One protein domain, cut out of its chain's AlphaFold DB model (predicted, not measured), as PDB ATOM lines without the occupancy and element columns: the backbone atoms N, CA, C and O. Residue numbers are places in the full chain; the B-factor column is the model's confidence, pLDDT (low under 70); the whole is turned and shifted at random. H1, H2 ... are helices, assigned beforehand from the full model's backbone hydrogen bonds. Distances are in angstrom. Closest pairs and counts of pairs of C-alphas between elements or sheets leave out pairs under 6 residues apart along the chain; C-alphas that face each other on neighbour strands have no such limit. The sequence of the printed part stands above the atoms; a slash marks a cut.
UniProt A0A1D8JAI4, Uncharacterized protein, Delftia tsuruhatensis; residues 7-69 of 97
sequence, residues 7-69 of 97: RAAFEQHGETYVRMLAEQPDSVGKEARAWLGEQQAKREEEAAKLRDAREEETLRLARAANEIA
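Overview. This is residues 7 to 69 of the 97 residues of an uncharacterized protein of Delftia tsuruhatensis (UniProt A0A1D8JAI4). A small head, made by short helices H1 and H2 and the first part of H3, has one long arm: residues 40 to 69 of H3 stick out free. The printed part has 63 residues with three named helices, H1, H2, H3 in chain order; it is all helix. It is extended, radius of gyration of the C-alphas 19.9 A, spanning 64 by 18 by 15 A.

Arrangement. Start at H1, residues 7 to 13, close but not clearly touching H2, residues 15 to 22; their closest C-alphas, Phe 10 and Val 18, are 6.0 A apart. H1 only just touches H3, residues 27 to 69, with 3 pairs of C-alphas within 8 A, at residues 32 to 35 of H3 alone; the closest C-alphas are Phe 10 and Ala 32, 7.3 A, and the lines are about perpendicular, 79 degrees. H2 and H3 form a hairpin, touching at residues 28 to 36 of H3 alone, opposite ways at a steep tilt of 38 degrees; C-alphas Ala 22 and Gly 29 are closest, 4.0 A. In H1, H2 and H3 every O i to N i+4 pair is within hydrogen-bond range.

Along the chain. Find C-alpha 7 at (-41.776, 14.482, 4.543); H1 runs 10.2 A to C-alpha 13. H2 runs 10.1 A, and H3 63.1 A to C-alpha 69 at (-72.920, -25.999, 24.621).

Size, cuts and confidence. The C-alphas farthest apart, Asp 26 and Ala 69, are 64.5 A apart. The printed part has no cut, and both links are tight. Look for pLDDT under 70 at residues 50 to 59, 61 to 63, 65 and 69.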
ATOM      1  N   ARG A   7     -41.022  15.737   4.354       81.81
ATOM      2  CA  ARG A   7     -41.776  14.482   4.543       81.81
ATOM      3  C   ARG A   7     -41.398  13.381   3.549       81.81
ATOM      4  O   ARG A   7     -41.148  12.258   3.970       81.81
ATOM      5  N   ALA A   8     -41.318  13.711   2.259       82.62
ATOM      6  CA  ALA A   8     -40.986  12.745   1.210       82.62
ATOM      7  C   ALA A   8     -39.580  12.144   1.393       82.62
ATOM      8  O   ALA A   8     -39.383  10.948   1.190       82.62
ATOM      9  N   ALA A   9     -38.615  12.950   1.847       83.25
ATOM     10  CA  ALA A   9     -37.268  12.473   2.151       83.25
ATOM     11  C   ALA A   9     -37.268  11.538   3.374       83.25
ATOM     12  O   ALA A   9     -36.603  10.504   3.365       83.25
ATOM     13  N   PHE A  10     -38.051  11.855   4.409       86.75
ATOM     14  CA  PHE A  10     -38.189  10.993   5.587       86.75
ATOM     15  C   PHE A  10     -38.824   9.639   5.252       86.75
ATOM     16  O   PHE A  10     -38.367   8.607   5.742       86.75
ATOM     17  N   GLU A  11     -39.828   9.625   4.374       84.19
ATOM     18  CA  GLU A  11     -40.460   8.393   3.893       84.19
ATOM     19  C   GLU A  11     -39.504   7.536   3.051       84.19
ATOM     20  O   GLU A  11     -39.499   6.315   3.194       84.19
ATOM     21  N   GLN A  12     -38.652   8.157   2.229       88.31
ATOM     22  CA  GLN A  12     -37.698   7.447   1.374       88.31
ATOM     23  C   GLN A  12     -36.522   6.831   2.151       88.31
ATOM     24  O   GLN A  12     -36.086   5.727   1.831       88.31
ATOM     25  N   HIS A  13     -35.989   7.535   3.154       85.44
ATOM     26  CA  HIS A  13     -34.816   7.079   3.911       85.44
ATOM     27  C   HIS A  13     -35.154   6.163   5.098       85.44
ATOM     28  O   HIS A  13     -34.288   5.428   5.577       85.44
ATOM     29  N   GLY A  14     -36.407   6.178   5.557       80.62
ATOM     30  CA  GLY A  14     -36.904   5.282   6.596       80.62
ATOM     31  C   GLY A  14     -36.577   5.706   8.034       80.62
ATOM     32  O   GLY A  14     -35.730   6.559   8.306       80.62
ATOM     33  N   GLU A  15     -37.276   5.078   8.986       86.06
ATOM     34  CA  GLU A  15     -37.344   5.508  10.392       86.06
ATOM     35  C   GLU A  15     -35.972   5.597  11.081       86.06
ATOM     36  O   GLU A  15     -35.718   6.538  11.830       86.06
ATOM     37  N   THR A  16     -35.067   4.653  10.806       86.75
ATOM     38  CA  THR A  16     -33.729   4.607  11.419       86.75
ATOM     39  C   THR A  16     -32.896   5.840  11.076       86.75
ATOM     40  O   THR A  16     -32.275   6.430  11.957       86.75
ATOM     41  N   TYR A  17     -32.909   6.264   9.811       86.81
ATOM     42  CA  TYR A  17     -32.179   7.450   9.372       86.81
ATOM     43  C   TYR A  17     -32.817   8.731   9.922       86.81
ATOM     44  O   TYR A  17     -32.125   9.637  10.386       86.81
ATOM     45  N   VAL A  18     -34.149   8.783   9.963       88.69
ATOM     46  CA  VAL A  18     -34.881   9.932  10.509       88.69
ATOM     47  C   VAL A  18     -34.653  10.085  12.019       88.69
ATOM     48  O   VAL A  18     -34.586  11.211  12.503       88.69
ATOM     49  N   ARG A  19     -34.446   8.993  12.773       89.12
ATOM     50  CA  ARG A  19     -34.021   9.065  14.187       89.12
ATOM     51  C   ARG A  19     -32.665   9.733  14.357       89.12
ATOM     52  O   ARG A  19     -32.526  10.566  15.243       89.12
ATOM     53  N   MET A  20     -31.709   9.432  13.483       90.56
ATOM     54  CA  MET A  20     -30.407  10.102  13.497       90.56
ATOM     55  C   MET A  20     -30.552  11.606  13.201       90.56
ATOM     56  O   MET A  20     -29.950  12.433  13.879       90.56
ATOM     57  N   LEU A  21     -31.400  11.983  12.236       88.31
ATOM     58  CA  LEU A  21     -31.696  13.395  11.953       88.31
ATOM     59  C   LEU A  21     -32.414  14.084  13.120       88.31
ATOM     60  O   LEU A  21     -32.161  15.250  13.400       88.31
ATOM     61  N   ALA A  22     -33.276  13.367  13.839       89.81
ATOM     62  CA  ALA A  22     -34.009  13.879  14.993       89.81
ATOM     63  C   ALA A  22     -33.114  14.255  16.187       89.81
ATOM     64  O   ALA A  22     -33.582  14.969  17.074       89.81
ATOM     65  N   GLU A  23     -31.855  13.819  16.227       89.94
ATOM     66  CA  GLU A  23     -30.873  14.243  17.236       89.94
ATOM     67  C   GLU A  23     -30.250  15.606  16.907       89.94
ATOM     68  O   GLU A  23     -29.696  16.271  17.785       89.94
ATOM     69  N   GLN A  24     -30.387  16.074  15.664       89.06
ATOM     70  CA  GLN A  24     -29.870  17.372  15.262       89.06
ATOM     71  C   GLN A  24     -30.713  18.512  15.885       89.06
ATOM     72  O   GLN A  24     -31.946  18.420  16.009       89.06
ATOM     73  N   PRO A  25     -30.067  19.608  16.330       88.19
ATOM     74  CA  PRO A  25     -30.757  20.752  16.932       88.19
ATOM     75  C   PRO A  25     -31.382  21.702  15.894       88.19
ATOM     76  O   PRO A  25     -32.033  22.682  16.267       88.19
ATOM     77  N   ASP A  26     -31.180  21.437  14.605       89.25
ATOM     78  CA  ASP A  26     -31.611  22.278  13.497       89.25
ATOM     79  C   ASP A  26     -33.113  22.118  13.167       89.25
ATOM     80  O   ASP A  26     -33.883  21.423  13.844       89.25
ATOM     81  N   SER A  27     -33.575  22.831  12.135       86.44
ATOM     82  CA  SER A  27     -34.970  22.745  11.689       86.44
ATOM     83  C   SER A  27     -35.331  21.354  11.171       86.44
ATOM     84  O   SER A  27     -36.458  20.909  11.387       86.44
ATOM     85  N   VAL A  28     -34.382  20.655  10.542       86.25
ATOM     86  CA  VAL A  28     -34.595  19.305  10.007       86.25
ATOM     87  C   VAL A  28     -34.815  18.320  11.151       86.25
ATOM     88  O   VAL A  28     -35.781  17.561  11.111       86.25
ATOM     89  N   GLY A  29     -34.030  18.396  12.228       88.12
ATOM     90  CA  GLY A  29     -34.226  17.559  13.410       88.12
ATOM     91  C   GLY A  29     -35.555  17.806  14.132       88.12
ATOM     92  O   GLY A  29     -36.182  16.868  14.631       88.12
ATOM     93  N   LYS A  30     -36.068  19.047  14.140       88.25
ATOM     94  CA  LYS A  30     -37.430  19.337  14.639       88.25
ATOM     95  C   LYS A  30     -38.512  18.672  13.787       88.25
ATOM     96  O   LYS A  30     -39.452  18.107  14.345       88.25
ATOM     97  N   GLU A  31     -38.382  18.727  12.465       88.38
ATOM     98  CA  GLU A  31     -39.326  18.087  11.545       88.38
ATOM     99  C   GLU A  31     -39.237  16.553  11.606       88.38
ATOM    100  O   GLU A  31     -40.268  15.884  11.597       88.38
ATOM    101  N   ALA A  32     -38.035  15.997  11.772       88.88
ATOM    102  CA  ALA A  32     -37.804  14.568  11.959       88.88
ATOM    103  C   ALA A  32     -38.479  14.040  13.238       88.88
ATOM    104  O   ALA A  32     -39.181  13.030  13.193       88.88
ATOM    105  N   ARG A  33     -38.364  14.758  14.367       89.38
ATOM    106  CA  ARG A  33     -39.093  14.427  15.610       89.38
ATOM    107  C   ARG A  33     -40.609  14.450  15.413       89.38
ATOM    108  O   ARG A  33     -41.302  13.566  15.911       89.38
ATOM    109  N   ALA A  34     -41.123  15.439  14.681       89.00
ATOM    110  CA  ALA A  34     -42.549  15.527  14.380       89.00
ATOM    111  C   ALA A  34     -43.024  14.345  13.518       89.00
ATOM    112  O   ALA A  34     -44.043  13.737  13.833       89.00
ATOM    113  N   TRP A  35     -42.259  13.974  12.488       90.31
ATOM    114  CA  TRP A  35     -42.563  12.821  11.640       90.31
ATOM    115  C   TRP A  35     -42.539  11.500  12.421       90.31
ATOM    116  O   TRP A  35     -43.456  10.693  12.289       90.31
ATOM    117  N   LEU A  36     -41.539  11.294  13.287       89.88
ATOM    118  CA  LEU A  36     -41.461  10.107  14.148       89.88
ATOM    119  C   LEU A  36     -42.661  10.010  15.100       89.88
ATOM    120  O   LEU A  36     -43.200   8.923  15.294       89.88
ATOM    121  N   GLY A  37     -43.115  11.146  15.636       88.56
ATOM    122  CA  GLY A  37     -44.343  11.219  16.426       88.56
ATOM    123  C   GLY A  37     -45.585  10.812  15.627       88.56
ATOM    124  O   GLY A  37     -46.407  10.048  16.129       88.56
ATOM    125  N   GLU A  38     -45.704  11.249  14.368       87.88
ATOM    126  CA  GLU A  38     -46.802  10.823  13.486       87.88
ATOM    127  C   GLU A  38     -46.758   9.315  13.195       87.88
ATOM    128  O   GLU A  38     -47.802   8.662  13.198       87.88
ATOM    129  N   GLN A  39     -45.571   8.737  12.985       86.81
ATOM    130  CA  GLN A  39     -45.425   7.290  12.786       86.81
ATOM    131  C   GLN A  39     -45.782   6.494  14.040       86.81
ATOM    132  O   GLN A  39     -46.417   5.444  13.956       86.81
ATOM    133  N   GLN A  40     -45.411   6.991  15.218       88.12
ATOM    134  CA  GLN A  40     -45.764   6.341  16.472       88.12
ATOM    135  C   GLN A  40     -47.272   6.379  16.731       88.12
ATOM    136  O   GLN A  40     -47.851   5.338  17.031       88.12
ATOM    137  N   ALA A  41     -47.916   7.525  16.501       86.00
ATOM    138  CA  ALA A  41     -49.367   7.645  16.595       86.00
ATOM    139  C   ALA A  41     -50.090   6.690  15.625       86.00
ATOM    140  O   ALA A  41     -51.050   6.033  16.017       86.00
ATOM    141  N   LYS A  42     -49.594   6.540  14.386       85.88
ATOM    142  CA  LYS A  42     -50.137   5.557  13.430       85.88
ATOM    143  C   LYS A  42     -49.996   4.118  13.926       85.88
ATOM    144  O   LYS A  42     -50.957   3.362  13.844       85.88
ATOM    145  N   ARG A  43     -48.834   3.743  14.476       83.88
ATOM    146  CA  ARG A  43     -48.625   2.402  15.053       83.88
ATOM    147  C   ARG A  43     -49.558   2.132  16.228       83.88
ATOM    148  O   ARG A  43     -50.067   1.024  16.357       83.88
ATOM    149  N   GLU A  44     -49.777   3.127  17.080       83.94
ATOM    150  CA  GLU A  44     -50.707   3.019  18.206       83.94
ATOM    151  C   GLU A  44     -52.157   2.873  17.727       83.94
ATOM    152  O   GLU A  44     -52.883   2.024  18.241       83.94
ATOM    153  N   GLU A  45     -52.559   3.620  16.696       82.69
ATOM    154  CA  GLU A  45     -53.889   3.511  16.090       82.69
ATOM    155  C   GLU A  45     -54.107   2.148  15.407       82.69
ATOM    156  O   GLU A  45     -55.159   1.527  15.566       82.69
ATOM    157  N   GLU A  46     -53.113   1.637  14.680       78.56
ATOM    158  CA  GLU A  46     -53.161   0.296  14.083       78.56
ATOM    159  C   GLU A  46     -53.198  -0.802  15.150       78.56
ATOM    160  O   GLU A  46     -53.977  -1.750  15.038       78.56
ATOM    161  N   ALA A  47     -52.410  -0.664  16.220       75.19
ATOM    162  CA  ALA A  47     -52.430  -1.592  17.342       75.19
ATOM    163  C   ALA A  47     -53.779  -1.581  18.076       75.19
ATOM    164  O   ALA A  47     -54.232  -2.641  18.509       75.19
ATOM    165  N   ALA A  48     -54.429  -0.420  18.197       72.31
ATOM    166  CA  ALA A  48     -55.781  -0.310  18.740       72.31
ATOM    167  C   ALA A  48     -56.797  -1.037  17.846       72.31
ATOM    168  O   ALA A  48     -57.502  -1.918  18.330       72.31
ATOM    169  N   LYS A  49     -56.773  -0.800  16.526       71.38
ATOM    170  CA  LYS A  49     -57.637  -1.512  15.563       71.38
ATOM    171  C   LYS A  49     -57.442  -3.030  15.599       71.38
ATOM    172  O   LYS A  49     -58.404  -3.785  15.507       71.38
ATOM    173  N   LEU A  50     -56.201  -3.492  15.758       68.38
ATOM    174  CA  LEU A  50     -55.877  -4.914  15.913       68.38
ATOM    175  C   LEU A  50     -56.404  -5.507  17.227       68.38
ATOM    176  O   LEU A  50     -56.736  -6.692  17.258       68.38
ATOM    177  N   ARG A  51     -56.467  -4.725  18.312       65.94
ATOM    178  CA  ARG A  51     -57.079  -5.168  19.575       65.94
ATOM    179  C   ARG A  51     -58.588  -5.295  19.429       65.94
ATOM    180  O   ARG A  51     -59.105  -6.360  19.744       65.94
ATOM    181  N   ASP A  52     -59.243  -4.291  18.859       65.44
ATOM    182  CA  ASP A  52     -60.692  -4.311  18.636       65.44
ATOM    183  C   ASP A  52     -61.096  -5.497  17.738       65.44
ATOM    184  O   ASP A  52     -62.017  -6.247  18.059       65.44
ATOM    185  N   ALA A  53     -60.329  -5.761  16.671       64.31
ATOM    186  CA  ALA A  53     -60.554  -6.916  15.798       64.31
ATOM    187  C   ALA A  53     -60.417  -8.263  16.538       64.31
ATOM    188  O   ALA A  53     -61.217  -9.178  16.333       64.31
ATOM    189  N   ARG A  54     -59.432  -8.393  17.439       61.06
ATOM    190  CA  ARG A  54     -59.264  -9.601  18.268       61.06
ATOM    191  C   ARG A  54     -60.383  -9.767  19.291       61.06
ATOM    192  O   ARG A  54     -60.781 -10.900  19.570       61.06
ATOM    193  N   GLU A  55     -60.882  -8.679  19.866       59.09
ATOM    194  CA  GLU A  55     -62.014  -8.722  20.794       59.09
ATOM    195  C   GLU A  55     -63.293  -9.188  20.089       59.09
ATOM    196  O   GLU A  55     -63.985 -10.072  20.601       59.09
ATOM    197  N   GLU A  56     -63.564  -8.703  18.875       63.47
ATOM    198  CA  GLU A  56     -64.706  -9.165  18.077       63.47
ATOM    199  C   GLU A  56     -64.611 -10.654  17.708       63.47
ATOM    200  O   GLU A  56     -65.597 -11.391  17.835       63.47
ATOM    201  N   GLU A  57     -63.432 -11.131  17.298       62.19
ATOM    202  CA  GLU A  57     -63.208 -12.554  17.014       62.19
ATOM    203  C   GLU A  57     -63.392 -13.420  18.265       62.19
ATOM    204  O   GLU A  57     -64.049 -14.466  18.213       62.19
ATOM    205  N   THR A  58     -62.889 -12.956  19.411       67.25
ATOM    206  CA  THR A  58     -63.019 -13.657  20.696       67.25
ATOM    207  C   THR A  58     -64.481 -13.737  21.136       67.25
ATOM    208  O   THR A  58     -64.950 -14.800  21.550       67.25
ATOM    209  N   LEU A  59     -65.246 -12.652  20.984       64.88
ATOM    210  CA  LEU A  59     -66.680 -12.631  21.277       64.88
ATOM    211  C   LEU A  59     -67.477 -13.539  20.331       64.88
ATOM    212  O   LEU A  59     -68.415 -14.212  20.772       64.88
ATOM    213  N   ARG A  60     -67.109 -13.608  19.043       70.00
ATOM    214  CA  ARG A  60     -67.724 -14.548  18.089       70.00
ATOM    215  C   ARG A  60     -67.448 -16.000  18.463       70.00
ATOM    216  O   ARG A  60     -68.384 -16.800  18.461       70.00
ATOM    217  N   LEU A  61     -66.208 -16.333  18.819       63.44
ATOM    218  CA  LEU A  61     -65.826 -17.662  19.302       63.44
ATOM    219  C   LEU A  61     -66.589 -18.039  20.574       63.44
ATOM    220  O   LEU A  61     -67.147 -19.132  20.651       63.44
ATOM    221  N   ALA A  62     -66.694 -17.119  21.535       64.69
ATOM    222  CA  ALA A  62     -67.447 -17.338  22.767       64.69
ATOM    223  C   ALA A  62     -68.945 -17.574  22.503       64.69
ATOM    224  O   ALA A  62     -69.542 -18.476  23.094       64.69
ATOM    225  N   ARG A  63     -69.565 -16.821  21.580       67.06
ATOM    226  CA  ARG A  63     -70.963 -17.058  21.171       67.06
ATOM    227  C   ARG A  63     -71.146 -18.415  20.498       67.06
ATOM    228  O   ARG A  63     -72.081 -19.129  20.848       67.06
ATOM    229  N   ALA A  64     -70.251 -18.786  19.583       71.50
ATOM    230  CA  ALA A  64     -70.302 -20.082  18.910       71.50
ATOM    231  C   ALA A  64     -70.132 -21.247  19.903       71.50
ATOM    232  O   ALA A  64     -70.871 -22.229  19.842       71.50
ATOM    233  N   ALA A  65     -69.218 -21.113  20.869       68.44
ATOM    234  CA  ALA A  65     -69.028 -22.095  21.932       68.44
ATOM    235  C   ALA A  65     -70.280 -22.236  22.816       68.44
ATOM    236  O   ALA A  65     -70.710 -23.357  23.091       68.44
ATOM    237  N   ASN A  66     -70.911 -21.121  23.200       71.25
ATOM    238  CA  ASN A  66     -72.162 -21.144  23.964       71.25
ATOM    239  C   ASN A  66     -73.319 -21.786  23.185       71.25
ATOM    240  O   ASN A  66     -74.113 -22.526  23.767       71.25
ATOM    241  N   GLU A  67     -73.416 -21.548  21.878       73.12
ATOM    242  CA  GLU A  67     -74.452 -22.167  21.049       73.12
ATOM    243  C   GLU A  67     -74.287 -23.693  20.978       73.12
ATOM    244  O   GLU A  67     -75.259 -24.439  21.141       73.12
ATOM    245  N   ILE A  68     -73.052 -24.172  20.798       70.38
ATOM    246  CA  ILE A  68     -72.739 -25.607  20.804       70.38
ATOM    247  C   ILE A  68     -73.042 -26.211  22.178       70.38
ATOM    248  O   ILE A  68     -73.699 -27.250  22.254       70.38
ATOM    249  N   ALA A  69     -72.640 -25.545  23.263       60.28
ATOM    250  CA  ALA A  69     -72.920 -25.999  24.621       60.28
ATOM    251  C   ALA A  69     -74.431 -26.131  24.882       60.28
ATOM    252  O   ALA A  69     -74.881 -27.157  25.395       60.28
TER     253      ALA A  69